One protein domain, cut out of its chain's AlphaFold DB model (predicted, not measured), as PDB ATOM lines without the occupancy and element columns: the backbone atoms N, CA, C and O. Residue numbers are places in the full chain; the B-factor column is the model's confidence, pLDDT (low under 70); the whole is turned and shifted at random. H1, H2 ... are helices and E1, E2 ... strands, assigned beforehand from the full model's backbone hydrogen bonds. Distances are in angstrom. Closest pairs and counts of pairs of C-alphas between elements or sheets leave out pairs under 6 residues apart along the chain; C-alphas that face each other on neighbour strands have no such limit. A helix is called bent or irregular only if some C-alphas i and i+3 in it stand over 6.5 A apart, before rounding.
ATOM      1  N   LYS A   2     125.485 216.618  74.357       79.38
ATOM      2  CA  LYS A   2     125.908 217.781  75.162       79.38
ATOM      3  C   LYS A   2     125.617 217.636  76.667       79.38
ATOM      4  O   LYS A   2     126.495 217.914  77.473       79.38
ATOM      5  N   ASP A   3     124.441 217.129  77.033       83.12
ATOM      6  CA  ASP A   3     124.066 216.950  78.447       83.12
ATOM      7  C   ASP A   3     124.861 215.827  79.121       83.12
ATOM      8  O   ASP A   3     125.279 215.958  80.265       83.12
ATOM      9  N   LEU A   4     125.163 214.757  78.377       84.25
ATOM     10  CA  LEU A   4     126.017 213.667  78.854       84.25
ATOM     11  C   LEU A   4     127.451 214.155  79.115       84.25
ATOM     12  O   LEU A   4     128.044 213.808  80.130       84.25
ATOM     13  N   LEU A   5     127.990 214.999  78.228       87.81
ATOM     14  CA  LEU A   5     129.308 215.612  78.405       87.81
ATOM     15  C   LEU A   5     129.339 216.544  79.627       87.81
ATOM     16  O   LEU A   5     130.284 216.491  80.405       87.81
ATOM     17  N   LEU A   6     128.296 217.358  79.823       86.94
ATOM     18  CA  LEU A   6     128.157 218.231  80.994       86.94
ATOM     19  C   LEU A   6     128.106 217.437  82.302       86.94
ATOM     20  O   LEU A   6     128.805 217.789  83.250       86.94
ATOM     21  N   ILE A   7     127.332 216.350  82.339       89.12
ATOM     22  CA  ILE A   7     127.251 215.463  83.507       89.12
ATOM     23  C   ILE A   7     128.619 214.838  83.794       89.12
ATOM     24  O   ILE A   7     129.079 214.891  84.929       89.12
ATOM     25  N   LEU A   8     129.308 214.316  82.775       86.94
ATOM     26  CA  LEU A   8     130.632 213.708  82.943       86.94
ATOM     27  C   LEU A   8     131.670 214.707  83.462       86.94
ATOM     28  O   LEU A   8     132.408 214.389  84.394       86.94
ATOM     29  N   VAL A   9     131.707 215.922  82.910       89.62
ATOM     30  CA  VAL A   9     132.620 216.977  83.374       89.62
ATOM     31  C   VAL A   9     132.300 217.371  84.814       89.62
ATOM     32  O   VAL A   9     133.213 217.486  85.633       89.62
ATOM     33  N   PHE A  10     131.020 217.529  85.156       90.31
ATOM     34  CA  PHE A  10     130.605 217.888  86.512       90.31
ATOM     35  C   PHE A  10     130.962 216.795  87.527       90.31
ATOM     36  O   PHE A  10     131.555 217.092  88.563       90.31
ATOM     37  N   SER A  11     130.681 215.527  87.212       90.75
ATOM     38  CA  SER A  11     131.032 214.383  88.059       90.75
ATOM     39  C   SER A  11     132.542 214.247  88.253       90.75
ATOM     40  O   SER A  11     132.990 214.043  89.379       90.75
ATOM     41  N   LEU A  12     133.338 214.413  87.191       90.81
ATOM     42  CA  LEU A  12     134.798 214.343  87.276       90.81
ATOM     43  C   LEU A  12     135.372 215.493  88.118       90.81
ATOM     44  O   LEU A  12     136.261 215.284  88.944       90.81
ATOM     45  N   THR A  13     134.824 216.700  87.959       89.12
ATOM     46  CA  THR A  13     135.227 217.877  88.743       89.12
ATOM     47  C   THR A  13     134.892 217.692  90.225       89.12
ATOM     48  O   THR A  13     135.755 217.905  91.073       89.12
ATOM     49  N   MET A  14     133.679 217.225  90.548       88.69
ATOM     50  CA  MET A  14     133.281 216.923  91.929       88.69
ATOM     51  C   MET A  14     134.168 215.849  92.560       88.69
ATOM     52  O   MET A  14     134.659 216.038  93.671       88.69
ATOM     53  N   LEU A  15     134.431 214.754  91.843       90.44
ATOM     54  CA  LEU A  15     135.286 213.675  92.337       90.44
ATOM     55  C   LEU A  15     136.707 214.174  92.641       90.44
ATOM     56  O   LEU A  15     137.286 213.810  93.660       90.44
ATOM     57  N   THR A  16     137.243 215.051  91.788       87.06
ATOM     58  CA  THR A  16     138.577 215.637  91.973       87.06
ATOM     59  C   THR A  16     138.625 216.546  93.201       87.06
ATOM     60  O   THR A  16     139.539 216.434  94.014       87.06
ATOM     61  N   LEU A  17     137.622 217.413  93.378       87.12
ATOM     62  CA  LEU A  17     137.546 218.322  94.525       87.12
ATOM     63  C   LEU A  17     137.405 217.562  95.850       87.12
ATOM     64  O   LEU A  17     138.086 217.896  96.817       87.12
ATOM     65  N   VAL A  18     136.571 216.519  95.883       87.88
ATOM     66  CA  VAL A  18     136.420 215.657  97.064       87.88
ATOM     67  C   VAL A  18     137.705 214.871  97.339       87.88
ATOM     68  O   VAL A  18     138.141 214.786  98.483       87.88
ATOM     69  N   GLY A  19     138.362 214.335  96.308       85.06
ATOM     70  CA  GLY A  19     139.632 213.626  96.477       85.06
ATOM     71  C   GLY A  19     140.733 214.517  97.062       85.06
ATOM     72  O   GLY A  19     141.429 214.116  97.996       85.06
ATOM     73  N   MET A  20     140.865 215.750  96.566       87.25
ATOM     74  CA  MET A  20     141.858 216.705  97.067       87.25
ATOM     75  C   MET A  20     141.549 217.196  98.486       87.25
ATOM     76  O   MET A  20     142.474 217.359  99.281       87.25
ATOM     77  N   SER A  21     140.273 217.409  98.833       84.31
ATOM     78  CA  SER A  21     139.904 217.834 100.187       84.31
ATOM     79  C   SER A  21     140.200 216.749 101.223       84.31
ATOM     80  O   SER A  21     140.747 217.064 102.279       84.31
ATOM     81  N   LEU A  22     139.953 215.475 100.901       87.25
ATOM     82  CA  LEU A  22     140.298 214.345 101.769       87.25
ATOM     83  C   LEU A  22     141.805 214.281 102.044       87.25
ATOM     84  O   LEU A  22     142.210 214.214 103.204       87.25
ATOM     85  N   LEU A  23     142.636 214.390 101.003       82.50
ATOM     86  CA  LEU A  23     144.095 214.428 101.156       82.50
ATOM     87  C   LEU A  23     144.549 215.616 102.016       82.50
ATOM     88  O   LEU A  23     145.365 215.444 102.919       82.50
ATOM     89  N   GLY A  24     143.983 216.805 101.782       83.62
ATOM     90  CA  GLY A  24     144.279 217.993 102.582       83.62
ATOM     91  C   GLY A  24     143.926 217.812 104.060       83.62
ATOM     92  O   GLY A  24     144.736 218.130 104.930       83.62
ATOM     93  N   THR A  25     142.753 217.244 104.358       86.25
ATOM     94  CA  THR A  25     142.344 216.964 105.746       86.25
ATOM     95  C   THR A  25     143.221 215.914 106.419       86.25
ATOM     96  O   THR A  25     143.535 216.057 107.597       86.25
ATOM     97  N   TRP A  26     143.666 214.896 105.681       84.06
ATOM     98  CA  TRP A  26     144.537 213.854 106.213       84.06
ATOM     99  C   TRP A  26     145.921 214.401 106.586       84.06
ATOM    100  O   TRP A  26     146.402 214.165 107.691       84.06
ATOM    101  N   ILE A  27     146.523 215.221 105.717       85.81
ATOM    102  CA  ILE A  27     147.802 215.892 106.005       85.81
ATOM    103  C   ILE A  27     147.666 216.831 107.211       85.81
ATOM    104  O   ILE A  27     148.540 216.858 108.077       85.81
ATOM    105  N   ALA A  28     146.564 217.581 107.297       88.56
ATOM    106  CA  ALA A  28     146.311 218.456 108.437       88.56
ATOM    107  C   ALA A  28     146.228 217.671 109.757       88.56
ATOM    108  O   ALA A  28     146.806 218.101 110.751       88.56
ATOM    109  N   GLN A  29     145.571 216.507 109.765       87.88
ATOM    110  CA  GLN A  29     145.479 215.647 110.950       87.88
ATOM    111  C   GLN A  29     146.844 215.118 111.405       87.88
ATOM    112  O   GLN A  29     147.114 215.116 112.603       87.88
ATOM    113  N   ILE A  30     147.719 214.726 110.472       86.00
ATOM    114  CA  ILE A  30     149.085 214.281 110.801       86.00
ATOM    115  C   ILE A  30     149.868 215.399 111.491       86.00
ATOM    116  O   ILE A  30     150.480 215.170 112.532       86.00
ATOM    117  N   ASN A  31     149.817 216.614 110.939       92.12
ATOM    118  CA  ASN A  31     150.523 217.755 111.518       92.12
ATOM    119  C   ASN A  31     149.978 218.117 112.908       92.12
ATOM    120  O   ASN A  31     150.760 218.404 113.806       92.12
ATOM    121  N   ILE A  32     148.656 218.042 113.105       92.50
ATOM    122  CA  ILE A  32     148.036 218.262 114.420       92.50
ATOM    123  C   ILE A  32     148.548 217.239 115.437       92.50
ATOM    124  O   ILE A  32     148.959 217.640 116.523       92.50
ATOM    125  N   GLY A  33     148.567 215.950 115.083       91.88
ATOM    126  CA  GLY A  33     149.078 214.904 115.972       91.88
ATOM    127  C   GLY A  33     150.539 215.145 116.356       91.88
ATOM    128  O   GLY A  33     150.882 215.137 117.534       91.88
ATOM    129  N   PHE A  34     151.381 215.484 115.379       93.50
ATOM    130  CA  PHE A  34     152.790 215.795 115.626       93.50
ATOM    131  C   PHE A  34     152.986 217.022 116.534       93.50
ATOM    132  O   PHE A  34     153.836 217.008 117.426       93.50
ATOM    133  N   ASP A  35     152.188 218.076 116.350       96.56
ATOM    134  CA  ASP A  35     152.223 219.274 117.196       96.56
ATOM    135  C   ASP A  35     151.698 219.006 118.616       96.56
ATOM    136  O   ASP A  35     152.140 219.630 119.585       96.56
ATOM    137  N   GLU A  36     150.716 218.118 118.771       96.94
ATOM    138  CA  GLU A  36     150.258 217.634 120.077       96.94
ATOM    139  C   GLU A  36     151.357 216.844 120.785       96.94
ATOM    140  O   GLU A  36     151.653 217.119 121.950       96.94
ATOM    141  N   ASP A  37     152.022 215.940 120.069       97.38
ATOM    142  CA  ASP A  37     153.114 215.140 120.607       97.38
ATOM    143  C   ASP A  37     154.296 216.006 121.059       97.38
ATOM    144  O   ASP A  37     154.769 215.858 122.188       97.38
ATOM    145  N   GLN A  38     154.727 216.974 120.239       97.31
ATOM    146  CA  GLN A  38     155.803 217.904 120.607       97.31
ATOM    147  C   GLN A  38     155.489 218.729 121.857       97.31
ATOM    148  O   GLN A  38     156.393 219.070 122.623       97.31
ATOM    149  N   ARG A  39     154.213 219.067 122.070       97.38
ATOM    150  CA  ARG A  39     153.770 219.779 123.274       97.38
ATOM    151  C   ARG A  39     153.712 218.866 124.495       97.38
ATOM    152  O   ARG A  39     153.953 219.342 125.602       97.38
ATOM    153  N   ALA A  40     153.398 217.586 124.310       97.19
ATOM    154  CA  ALA A  40     153.242 216.624 125.394       97.19
ATOM    155  C   ALA A  40     154.579 216.063 125.912       97.19
ATOM    156  O   ALA A  40     154.745 215.952 127.128       97.19
ATOM    157  N   CYS A  41     155.540 215.741 125.031       96.88
ATOM    158  CA  CYS A  41     156.778 215.047 125.424       96.88
ATOM    159  C   CYS A  41     157.565 215.716 126.567       96.88
ATOM    160  O   CYS A  41     157.999 214.994 127.462       96.88
ATOM    161  N   PRO A  42     157.732 217.057 126.627       96.81
ATOM    162  CA  PRO A  42     158.523 217.688 127.687       96.81
ATOM    163  C   PRO A  42     157.980 217.472 129.107       96.81
ATOM    164  O   PRO A  42     158.733 217.580 130.070       96.81
ATOM    165  N   GLY A  43     156.676 217.208 129.246       95.88
ATOM    166  CA  GLY A  43     156.026 216.949 130.532       95.88
ATOM    167  C   GLY A  43     155.796 215.467 130.826       95.88
ATOM    168  O   GLY A  43     155.280 215.137 131.895       95.88
ATOM    169  N   LEU A  44     156.133 214.582 129.888       96.81
ATOM    170  CA  LEU A  44     155.860 213.158 129.995       96.81
ATOM    171  C   LEU A  44     156.984 212.458 130.762       96.81
ATOM    172  O   LEU A  44     158.165 212.631 130.473       96.81
ATOM    173  N   THR A  45     156.617 211.648 131.750       97.69
ATOM    174  CA  THR A  45     157.573 210.861 132.540       97.69
ATOM    175  C   THR A  45     157.654 209.428 132.038       97.69
ATOM    176  O   THR A  45     156.661 208.873 131.564       97.69
ATOM    177  N   SER A  46     158.804 208.777 132.232       97.50
ATOM    178  CA  SER A  46     158.975 207.363 131.878       97.50
ATOM    179  C   SER A  46     157.899 206.470 132.497       97.50
ATOM    180  O   SER A  46     157.389 205.580 131.827       97.50
ATOM    181  N   GLN A  47     157.486 206.733 133.741       97.62
ATOM    182  CA  GLN A  47     156.437 205.945 134.390       97.62
ATOM    183  C   GLN A  47     155.079 206.093 133.690       97.62
ATOM    184  O   GLN A  47     154.410 205.091 133.455       97.62
ATOM    185  N   GLN A  48     154.693 207.309 133.288       97.50
ATOM    186  CA  GLN A  48     153.453 207.525 132.530       97.50
ATOM    187  C   GLN A  48     153.477 206.810 131.177       97.50
ATOM    188  O   GLN A  48     152.452 206.278 130.747       97.50
ATOM    189  N   VAL A  49     154.641 206.760 130.522       97.44
ATOM    190  CA  VAL A  49     154.816 205.984 129.291       97.44
ATOM    191  C   VAL A  49     154.634 204.493 129.570       97.44
ATOM    192  O   VAL A  49     153.839 203.846 128.892       97.44
ATOM    193  N   VAL A  50     155.305 203.942 130.589       97.31
ATOM    194  CA  VAL A  50     155.166 202.524 130.969       97.31
ATOM    195  C   VAL A  50     153.714 202.173 131.282       97.31
ATOM    196  O   VAL A  50     153.219 201.148 130.814       97.31
ATOM    197  N   ASP A  51     153.010 203.022 132.027       96.31
ATOM    198  CA  ASP A  51     151.605 202.809 132.372       96.31
ATOM    199  C   ASP A  51     150.711 202.828 131.120       96.31
ATOM    200  O   ASP A  51     149.817 201.988 130.977       96.31
ATOM    201  N   GLY A  52     150.983 203.734 130.176       95.12
ATOM    202  CA  GLY A  52     150.311 203.804 128.878       95.12
ATOM    203  C   GLY A  52     150.550 202.562 128.020       95.12
ATOM    204  O   GLY A  52     149.590 201.940 127.553       95.12
ATOM    205  N   VAL A  53     151.810 202.143 127.884       93.69
ATOM    206  CA  VAL A  53     152.207 200.925 127.163       93.69
ATOM    207  C   VAL A  53     151.574 199.694 127.794       93.69
ATOM    208  O   VAL A  53     151.055 198.840 127.079       93.69
ATOM    209  N   MET A  54     151.545 199.615 129.121       92.81
ATOM    210  CA  MET A  54     150.943 198.496 129.828       92.81
ATOM    211  C   MET A  54     149.428 198.443 129.656       92.81
ATOM    212  O   MET A  54     148.869 197.394 129.336       92.81
ATOM    213  N   SER A  55     148.759 199.586 129.827       91.62
ATOM    214  CA  SER A  55     147.328 199.735 129.561       91.62
ATOM    215  C   SER A  55     146.997 199.326 128.128       91.62
ATOM    216  O   SER A  55     146.014 198.623 127.878       91.62
ATOM    217  N   ASN A  56     147.863 199.698 127.180       89.75
ATOM    218  CA  ASN A  56     147.745 199.259 125.809       89.75
ATOM    219  C   ASN A  56     147.924 197.736 125.706       89.75
ATOM    220  O   ASN A  56     146.977 197.100 125.263       89.75
ATOM    221  N   LEU A  57     149.037 197.138 126.139       87.75
ATOM    222  CA  LEU A  57     149.315 195.694 126.023       87.75
ATOM    223  C   LEU A  57     148.193 194.821 126.605       87.75
ATOM    224  O   LEU A  57     147.749 193.874 125.959       87.75
ATOM    225  N   LEU A  58     147.676 195.186 127.780       87.44
ATOM    226  CA  LEU A  58     146.612 194.445 128.467       87.44
ATOM    227  C   LEU A  58     145.224 194.624 127.840       87.44
ATOM    228  O   LEU A  58     144.290 193.883 128.163       87.44
ATOM    229  N   ARG A  59     145.050 195.598 126.938       85.38
ATOM    230  CA  ARG A  59     143.799 195.763 126.203       85.38
ATOM    231  C   ARG A  59     143.643 194.599 125.229       85.38
ATOM    232  O   ARG A  59     144.264 194.578 124.166       85.38
ATOM    233  N   LYS A  60     142.761 193.660 125.581       65.25
ATOM    234  CA  LYS A  60     142.413 192.487 124.766       65.25
ATOM    235  C   LYS A  60     141.940 192.917 123.376       65.25
ATOM    236  O   LYS A  60     140.814 193.384 123.208       65.25
ATOM    237  N   ARG A  61     142.817 192.781 122.385       65.81
ATOM    238  CA  ARG A  61     142.522 192.985 120.964       65.81
ATOM    239  C   ARG A  61     143.070 191.792 120.194       65.81
ATOM    240  O   ARG A  61     144.275 191.564 120.215       65.81
ATOM    241  N   GLU A  62     142.187 191.064 119.516       57.69
ATOM    242  CA  GLU A  62     142.522 189.868 118.722       57.69
ATOM    243  C   GLU A  62     143.566 190.152 117.628       57.69
ATOM    244  O   GLU A  62     144.312 189.269 117.224       57.69
ATOM    245  N   THR A  63     143.695 191.410 117.197       59.12
ATOM    246  CA  THR A  63     144.638 191.845 116.156       59.12
ATOM    247  C   THR A  63     146.103 191.931 116.606       59.12
ATOM    248  O   THR A  63     146.941 192.385 115.833       59.12
ATOM    249  N   ARG A  64     146.445 191.522 117.839       64.00
ATOM    250  CA  ARG A  64     147.787 191.697 118.441       64.00
ATOM    251  C   ARG A  64     148.641 190.434 118.507       64.00
ATOM    252  O   ARG A  64     149.545 190.337 119.335       64.00
ATOM    253  N   GLY A  65     148.360 189.469 117.636       69.75
ATOM    254  CA  GLY A  65     149.206 188.291 117.466       69.75
ATOM    255  C   GLY A  65     149.300 187.470 118.746       69.75
ATOM    256  O   GLY A  65     148.303 186.950 119.204       69.75
ATOM    257  N   GLU A  66     150.483 187.331 119.331       68.62
ATOM    258  CA  GLU A  66     150.698 186.505 120.530       68.62
ATOM    259  C   GLU A  66     150.574 187.288 121.855       68.62
ATOM    260  O   GLU A  66     150.603 186.698 122.935       68.62
ATOM    261  N   TRP A  67     150.403 188.615 121.794       69.88
ATOM    262  CA  TRP A  67     150.547 189.498 122.963       69.88
ATOM    263  C   TRP A  67     149.236 189.677 123.722       69.88
ATOM    264  O   TRP A  67     149.239 189.985 124.908       69.88
ATOM    265  N   TYR A  68     148.103 189.418 123.059       68.44
ATOM    266  CA  TYR A  68     146.771 189.502 123.668       68.44
ATOM    267  C   TYR A  68     146.525 188.447 124.762       68.44
ATOM    268  O   TYR A  68     145.542 188.555 125.498       68.44
ATOM    269  N   LEU A  69     147.385 187.423 124.844       72.75
ATOM    270  CA  LEU A  69     147.326 186.351 125.841       72.75
ATOM    271  C   LEU A  69     148.276 186.565 127.022       72.75
ATOM    272  O   LEU A  69     148.301 185.709 127.908       72.75
ATOM    273  N   LEU A  70     149.083 187.629 127.010       80.50
ATOM    274  CA  LEU A  70     150.023 187.907 128.089       80.50
ATOM    275  C   LEU A  70     149.282 188.507 129.286       80.50
ATOM    276  O   LEU A  70     148.455 189.410 129.135       80.50
ATOM    277  N   SER A  71     149.583 188.011 130.480       86.56
ATOM    278  CA  SER A  71     149.184 188.651 131.729       86.56
ATOM    279  C   SER A  71     150.217 189.694 132.169       86.56
ATOM    280  O   SER A  71     151.342 189.756 131.673       86.56
ATOM    281  N   ARG A  72     149.821 190.573 133.097       87.81
ATOM    282  CA  ARG A  72     150.649 191.699 133.568       87.81
ATOM    283  C   ARG A  72     152.013 191.257 134.102       87.81
ATOM    284  O   ARG A  72     152.991 191.964 133.884       87.81
ATOM    285  N   ASP A  73     152.043 190.141 134.819       90.12
ATOM    286  CA  ASP A  73     153.213 189.528 135.450       90.12
ATOM    287  C   ASP A  73     154.173 188.885 134.445       90.12
ATOM    288  O   ASP A  73     155.352 188.706 134.744       90.12
ATOM    289  N   GLU A  74     153.699 188.589 133.234       90.50
ATOM    290  CA  GLU A  74     154.544 188.065 132.167       90.50
ATOM    291  C   GLU A  74     155.318 189.165 131.445       90.50
ATOM    292  O   GLU A  74     156.300 188.844 130.785       90.50
ATOM    293  N   ILE A  75     154.904 190.432 131.554       91.50
ATOM    294  CA  ILE A  75     155.496 191.562 130.829       91.50
ATOM    295  C   ILE A  75     156.460 192.325 131.737       91.50
ATOM    296  O   ILE A  75     156.071 192.894 132.760       91.50
ATOM    297  N   ILE A  76     157.712 192.411 131.302       93.06
ATOM    298  CA  ILE A  76     158.802 193.055 132.028       93.06
ATOM    299  C   ILE A  76     159.191 194.329 131.282       93.06
ATOM    300  O   ILE A  76     159.630 194.272 130.134       93.06
ATOM    301  N   ILE A  77     159.025 195.470 131.952       94.75
ATOM    302  CA  ILE A  77     159.413 196.796 131.463       94.75
ATOM    303  C   ILE A  77     160.214 197.480 132.562       94.75
ATOM    304  O   ILE A  77     159.745 197.560 133.699       94.75
ATOM    305  N   ASN A  78     161.389 197.995 132.221       95.06
ATOM    306  CA  ASN A  78     162.189 198.817 133.116       95.06
ATOM    307  C   ASN A  78     161.980 200.303 132.767       95.06
ATOM    308  O   ASN A  78     162.370 200.726 131.679       95.06
ATOM    309  N   PRO A  79     161.396 201.124 133.663       95.00
ATOM    310  CA  PRO A  79     161.194 202.550 133.404       95.00
ATOM    311  C   PRO A  79     162.485 203.322 133.092       95.00
ATOM    312  O   PRO A  79     162.417 204.366 132.449       95.00
ATOM    313  N   ALA A  80     163.648 202.831 133.537       95.94
ATOM    314  CA  ALA A  80     164.939 203.460 133.257       95.94
ATOM    315  C   ALA A  80     165.380 203.323 131.787       95.94
ATOM    316  O   ALA A  80     166.164 204.145 131.321       95.94
ATOM    317  N   ASP A  81     164.848 202.336 131.061       95.75
ATOM    318  CA  ASP A  81     165.205 202.066 129.662       95.75
ATOM    319  C   ASP A  81     164.279 202.798 128.672       95.75
ATOM    320  O   ASP A  81     164.459 202.725 127.455       95.75
ATOM    321  N   VAL A  82     163.284 203.532 129.185       97.12
ATOM    322  CA  VAL A  82     162.355 204.329 128.379       97.12
ATOM    323  C   VAL A  82     163.084 205.523 127.772       97.12
ATOM    324  O   VAL A  82     163.638 206.362 128.484       97.12
ATOM    325  N   LYS A  83     163.011 205.644 126.446       96.94
ATOM    326  CA  LYS A  83     163.547 206.780 125.692       96.94
ATOM    327  C   LYS A  83     162.382 207.674 125.277       96.94
ATOM    328  O   LYS A  83     161.513 207.232 124.534       96.94
ATOM    329  N   ILE A  84     162.356 208.920 125.748       97.38
ATOM    330  CA  ILE A  84     161.376 209.934 125.328       97.38
ATOM    331  C   ILE A  84     162.097 210.923 124.414       97.38
ATOM    332  O   ILE A  84     163.071 211.557 124.821       97.38
ATOM    333  N   GLY A  85     161.652 210.992 123.165       95.81
ATOM    334  CA  GLY A  85     162.179 211.870 122.134       95.81
ATOM    335  C   GLY A  85     161.461 213.217 122.087       95.81
ATOM    336  O   GLY A  85     160.892 213.700 123.066       95.81
ATOM    337  N   LYS A  86     161.512 213.857 120.914       95.50
ATOM    338  CA  LYS A  86     160.907 215.181 120.700       95.50
ATOM    339  C   LYS A  86     159.391 215.105 120.493       95.50
ATOM    340  O   LYS A  86     158.697 216.050 120.849       95.50
ATOM    341  N   SER A  87     158.904 214.031 119.880       96.69
ATOM    342  CA  SER A  87     157.490 213.817 119.527       96.69
ATOM    343  C   SER A  87     157.053 212.362 119.730       96.69
ATOM    344  O   SER A  87     155.965 211.969 119.334       96.69
ATOM    345  N   ASP A  88     157.916 211.527 120.285       96.75
ATOM    346  CA  ASP A  88     157.736 210.087 120.343       96.75
ATOM    347  C   ASP A  88     158.391 209.506 121.594       96.75
ATOM    348  O   ASP A  88     159.137 210.172 122.317       96.75
ATOM    349  N   PHE A  89     158.090 208.243 121.864       97.19
ATOM    350  CA  PHE A  89     158.777 207.452 122.867       97.19
ATOM    351  C   PHE A  89     159.043 206.035 122.366       97.19
ATOM    352  O   PHE A  89     158.337 205.510 121.501       97.19
ATOM    353  N   PHE A  90     160.030 205.404 122.993       96.25
ATOM    354  CA  PHE A  90     160.416 204.019 122.782       96.25
ATOM    355  C   PHE A  90     160.532 203.325 124.138       96.25
ATOM    356  O   PHE A  90     161.190 203.828 125.054       96.25
ATOM    357  N   VAL A  91     159.876 202.175 124.268       95.69
ATOM    358  CA  VAL A  91     159.880 201.351 125.478       95.69
ATOM    359  C   VAL A  91     160.310 199.935 125.124       95.69
ATOM    360  O   VAL A  91     159.487 199.165 124.617       95.69
ATOM    361  N   PRO A  92     161.558 199.571 125.439       94.81
ATOM    362  CA  PRO A  92     161.989 198.188 125.406       94.81
ATOM    363  C   PRO A  92     161.204 197.368 126.430       94.81
ATOM    364  O   PRO A  92     160.992 197.793 127.572       94.81
ATOM    365  N   PHE A  93     160.773 196.178 126.037       92.19
ATOM    366  CA  PHE A  93     160.142 195.227 126.936       92.19
ATOM    367  C   PHE A  93     160.439 193.781 126.550       92.19
ATOM    368  O   PHE A  93     160.748 193.447 125.405       92.19
ATOM    369  N   HIS A  94     160.295 192.902 127.536       91.31
ATOM    370  CA  HIS A  94     160.430 191.459 127.379       91.31
ATOM    371  C   HIS A  94     159.207 190.764 127.961       91.31
ATOM    372  O   HIS A  94     158.473 191.345 128.768       91.31
ATOM    373  N   TYR A  95     159.009 189.495 127.605       89.00
ATOM    374  CA  TYR A  95     158.038 188.669 128.304       89.00
ATOM    375  C   TYR A  95     158.505 187.234 128.528       89.00
ATOM    376  O   TYR A  95     159.266 186.659 127.750       89.00
ATOM    377  N   THR A  96     158.017 186.645 129.615       87.94
ATOM    378  CA  THR A  96     158.507 185.368 130.159       87.94
ATOM    379  C   THR A  96     158.344 184.179 129.209       87.94
ATOM    380  O   THR A  96     159.174 183.274 129.226       87.94
ATOM    381  N   ARG A  97     157.323 184.177 128.338       86.31
ATOM    382  CA  ARG A  97     157.098 183.103 127.345       86.31
ATOM    383  C   ARG A  97     158.125 183.069 126.205       86.31
ATOM    384  O   ARG A  97     158.213 182.050 125.525       86.31
ATOM    385  N   LYS A  98     158.883 184.149 125.970       86.12
ATOM    386  CA  LYS A  98     159.972 184.205 124.976       86.12
ATOM    387  C   LYS A  98     161.231 184.830 125.584       86.12
ATOM    388  O   LYS A  98     161.566 185.976 125.277       86.12
ATOM    389  N   PRO A  99     161.940 184.087 126.449       84.50
ATOM    390  CA  PRO A  99     163.179 184.574 127.038       84.50
ATOM    391  C   PRO A  99     164.217 184.866 125.944       84.50
ATOM    392  O   PRO A  99     164.326 184.126 124.968       84.50
ATOM    393  N   GLY A 100     164.977 185.950 126.111       84.38
ATOM    394  CA  GLY A 100     166.027 186.370 125.173       84.38
ATOM    395  C   GLY A 100     165.551 187.212 123.984       84.38
ATOM    396  O   GLY A 100     166.389 187.736 123.259       84.38
ATOM    397  N   MET A 101     164.239 187.389 123.798       86.62
ATOM    398  CA  MET A 101     163.697 188.324 122.807       86.62
ATOM    399  C   MET A 101     163.445 189.690 123.442       86.62
ATOM    400  O   MET A 101     162.955 189.777 124.573       86.62
ATOM    401  N   VAL A 102     163.761 190.751 122.703       89.25
ATOM    402  CA  VAL A 102     163.442 192.140 123.058       89.25
ATOM    403  C   VAL A 102     162.407 192.654 122.074       89.25
ATOM    404  O   VAL A 102     162.468 192.352 120.881       89.25
ATOM    405  N   TYR A 103     161.452 193.418 122.575       89.94
ATOM    406  CA  TYR A 103     160.445 194.095 121.776       89.94
ATOM    407  C   TYR A 103     160.463 195.576 122.107       89.94
ATOM    408  O   TYR A 103     160.722 195.945 123.248       89.94
ATOM    409  N   ASP A 104     160.128 196.402 121.126       91.62
ATOM    410  CA  ASP A 104     159.994 197.837 121.321       91.62
ATOM    411  C   ASP A 104     158.540 198.251 121.145       91.62
ATOM    412  O   ASP A 104     157.893 197.932 120.145       91.62
ATOM    413  N   ALA A 105     158.032 198.965 122.142       92.50
ATOM    414  CA  ALA A 105     156.786 199.707 122.092       92.50
ATOM    415  C   ALA A 105     157.073 201.153 121.685       92.50
ATOM    416  O   ALA A 105     157.870 201.832 122.328       92.50
ATOM    417  N   MET A 106     156.405 201.620 120.633       94.75
ATOM    418  CA  MET A 106     156.599 202.937 120.030       94.75
ATOM    419  C   MET A 106     155.280 203.704 120.001       94.75
ATOM    420  O   MET A 106     154.233 203.124 119.709       94.75
ATOM    421  N   GLY A 107     155.303 205.005 120.273       95.06
ATOM    422  CA  GLY A 107     154.102 205.831 120.188       95.06
ATOM    423  C   GLY A 107     154.379 207.322 120.334       95.06
ATOM    424  O   GLY A 107     155.489 207.730 120.669       95.06
ATOM    425  N   GLY A 108     153.346 208.126 120.078       96.12
ATOM    426  CA  GLY A 108     153.359 209.575 120.279       96.12
ATOM    427  C   GLY A 108     153.092 209.956 121.738       96.12
ATOM    428  O   GLY A 108     152.292 209.319 122.432       96.12
ATOM    429  N   CYS A 109     153.760 211.002 122.221       97.19
ATOM    430  CA  CYS A 109     153.677 211.447 123.613       97.19
ATOM    431  C   CYS A 109     152.291 211.944 124.052       97.19
ATOM    432  O   CYS A 109     151.979 211.878 125.242       97.19
ATOM    433  N   ALA A 110     151.458 212.450 123.136       96.81
ATOM    434  CA  ALA A 110     150.118 212.944 123.460       96.81
ATOM    435  C   ALA A 110     149.168 211.807 123.867       96.81
ATOM    436  O   ALA A 110     148.261 212.002 124.679       96.81
ATOM    437  N   TYR A 111     149.409 210.600 123.345       94.88
ATOM    438  CA  TYR A 111     148.574 209.421 123.561       94.88
ATOM    439  C   TYR A 111     149.430 208.188 123.896       94.88
ATOM    440  O   TYR A 111     149.507 207.252 123.097       94.88
ATOM    441  N   PRO A 112     150.020 208.107 125.105       93.31
ATOM    442  CA  PRO A 112     150.959 207.041 125.475       93.31
ATOM    443  C   PRO A 112     150.339 205.637 125.544       93.31
ATOM    444  O   PRO A 112     151.040 204.638 125.670       93.31
ATOM    445  N   ASN A 113     149.014 205.533 125.445       92.56
ATOM    446  CA  ASN A 113     148.285 204.275 125.331       92.56
ATOM    447  C   ASN A 113     147.934 203.907 123.877       92.56
ATOM    448  O   ASN A 113     147.155 202.974 123.670       92.56
ATOM    449  N   SER A 114     148.453 204.619 122.878       91.69
ATOM    450  CA  SER A 114     148.348 204.296 121.456       91.69
ATOM    451  C   SER A 114     149.732 203.909 120.955       91.69
ATOM    452  O   SER A 114     150.571 204.759 120.691       91.69
ATOM    453  N   VAL A 115     149.967 202.601 120.909       90.94
ATOM    454  CA  VAL A 115     151.306 202.025 120.800       90.94
ATOM    455  C   VAL A 115     151.343 201.042 119.643       90.94
ATOM    456  O   VAL A 115     150.447 200.194 119.516       90.94
ATOM    457  N   GLU A 116     152.376 201.182 118.828       89.19
ATOM    458  CA  GLU A 116     152.815 200.237 117.814       89.19
ATOM    459  C   GLU A 116     154.007 199.448 118.331       89.19
ATOM    460  O   GLU A 116     154.658 199.839 119.301       89.19
ATOM    461  N   TYR A 117     154.285 198.314 117.698       88.00
ATOM    462  CA  TYR A 117     155.287 197.426 118.234       88.00
ATOM    463  C   TYR A 117     156.104 196.702 117.179       88.00
ATOM    464  O   TYR A 117     155.579 196.288 116.145       88.00
ATOM    465  N   ALA A 118     157.375 196.486 117.496       86.44
ATOM    466  CA  ALA A 118     158.322 195.789 116.645       86.44
ATOM    467  C   ALA A 118     159.178 194.812 117.457       86.44
ATOM    468  O   ALA A 118     159.317 194.939 118.676       86.44
ATOM    469  N   ALA A 119     159.760 193.826 116.772       83.06
ATOM    470  CA  ALA A 119     160.879 193.082 117.337       83.06
ATOM    471  C   ALA A 119     162.063 194.049 117.481       83.06
ATOM    472  O   ALA A 119     162.471 194.667 116.494       83.06
ATOM    473  N   GLY A 120     162.565 194.196 118.704       67.88
ATOM    474  CA  GLY A 120     163.698 195.065 118.999       67.88
ATOM    475  C   GLY A 120     164.991 194.487 118.430       67.88
ATOM    476  O   GLY A 120     165.114 193.273 118.231       67.88
ATOM    477  N   HIS A 121     165.959 195.352 118.144       55.84
ATOM    478  CA  HIS A 121     167.329 194.910 117.890       55.84
ATOM    479  C   HIS A 121     168.049 194.750 119.233       55.84
ATOM    480  O   HIS A 121     167.920 195.630 120.082       55.84
ATOM    481  N   PRO A 122     168.784 193.648 119.463       54.22
ATOM    482  CA  PRO A 122     169.727 193.614 120.567       54.22
ATOM    483  C   PRO A 122     170.820 194.655 120.286       54.22
ATOM    484  O   PRO A 122     171.470 194.580 119.241       54.22
ATOM    485  N   ASP A 123     170.958 195.631 121.186       53.56
ATOM    486  CA  ASP A 123     172.109 196.543 121.235       53.56
ATOM    487  C   ASP A 123     173.407 195.764 121.542       53.56
ATOM    488  O   ASP A 123     173.364 194.826 122.378       53.56
TER     489      ASP A 123
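Overview. This is residues 2 to 123 of the 123 residues of an uncharacterized protein of Tatumella morbirosei (UniProt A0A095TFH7). What would one see first in this model? A long helical arm, H1, sticks far out of a small compact head, in which the helix H2 packs over one face of a three-stranded antiparallel sheet; residues 2 to 32 stand free and make the length. What is it built of? The printed part has 122 residues, with two named helices and three named strands in the order H1 H2 E1 E2 E3, a mixed class; the sheet's order is E1 - E2 - E3. How large is it in outline? The whole is extended, with a radius of gyration of the C-alphas of 21.2 A and spans of 72 by 33 by 26 A.

Along the chain. Where do the helices run? H1, residues 2 to 43, begins with C-alpha 2 at (125.908, 217.781, 75.162) and is 63.0 A long; it is irregular, but only just, as C-alphas 39 and 42 are 6.8 A apart. H2, residues 46 to 58, begins with C-alpha 46 at (158.975, 207.363, 131.878) and is 18.2 A long. Where are the strands? E1 is residues 88 to 95, 22.9 A long, and E2 is residues 103 to 108, 17.1 A long. E3, residues 116 to 119, is 10.8 A long and ends with C-alpha 119 at (160.879, 193.082, 117.337).

Arrangement. How does H1 meet the sheet? It only grazes the sheet with its residues 33 to 41; its closest C-alphas to E2 are those of Asp 37 and Gly 108, 5.6 A apart. H1 and H2 are apart. How does H2 stand to the sheet? It is on the sheet at a height of 9.3 A, over E1, E2 and, only just, E3, on which 3 of its C-alphas fall. It runs slantwise to the strands, only just, at 59.6 degrees to E1 on the local plane; the closest C-alphas of H2 and E1, those of Val 50 and Val 91, are 7.3 A apart. How are the strands joined? E1, E2 and E3 form a meander, each strand the antiparallel neighbour of the one before, and E1 and E2, like E2 and E3, are a hairpin. N 91 and O 105 are 2.8 A apart between E1 and E2, and N 106 and O 116 are 2.8 A apart between E2 and E3, both within hydrogen-bond range. What of the helix backbones? Every O i to N i+4 pair is within hydrogen-bond range in H2, and 36 of 38 are in H1.

Size, cuts and confidence. How far does it reach? The two C-alphas farthest apart, those of Lys 2 and Pro 99, are 72.0 A apart; without residues 2 to 32 the body spans 37 by 30 by 19 A. Which link is long, and is there a cut? The link from H2 to E1, residues 59 to 87, is long; in it residues 75 to 76 pair antiparallel with residues 94 to 95 of E1, and 83 to 84 with 89 to 90. The printed part has no cut. Where is confidence low? Residues 60 to 68 and 120 to 123 are under 70, against a mean pLDDT of 88.1 of the printed part.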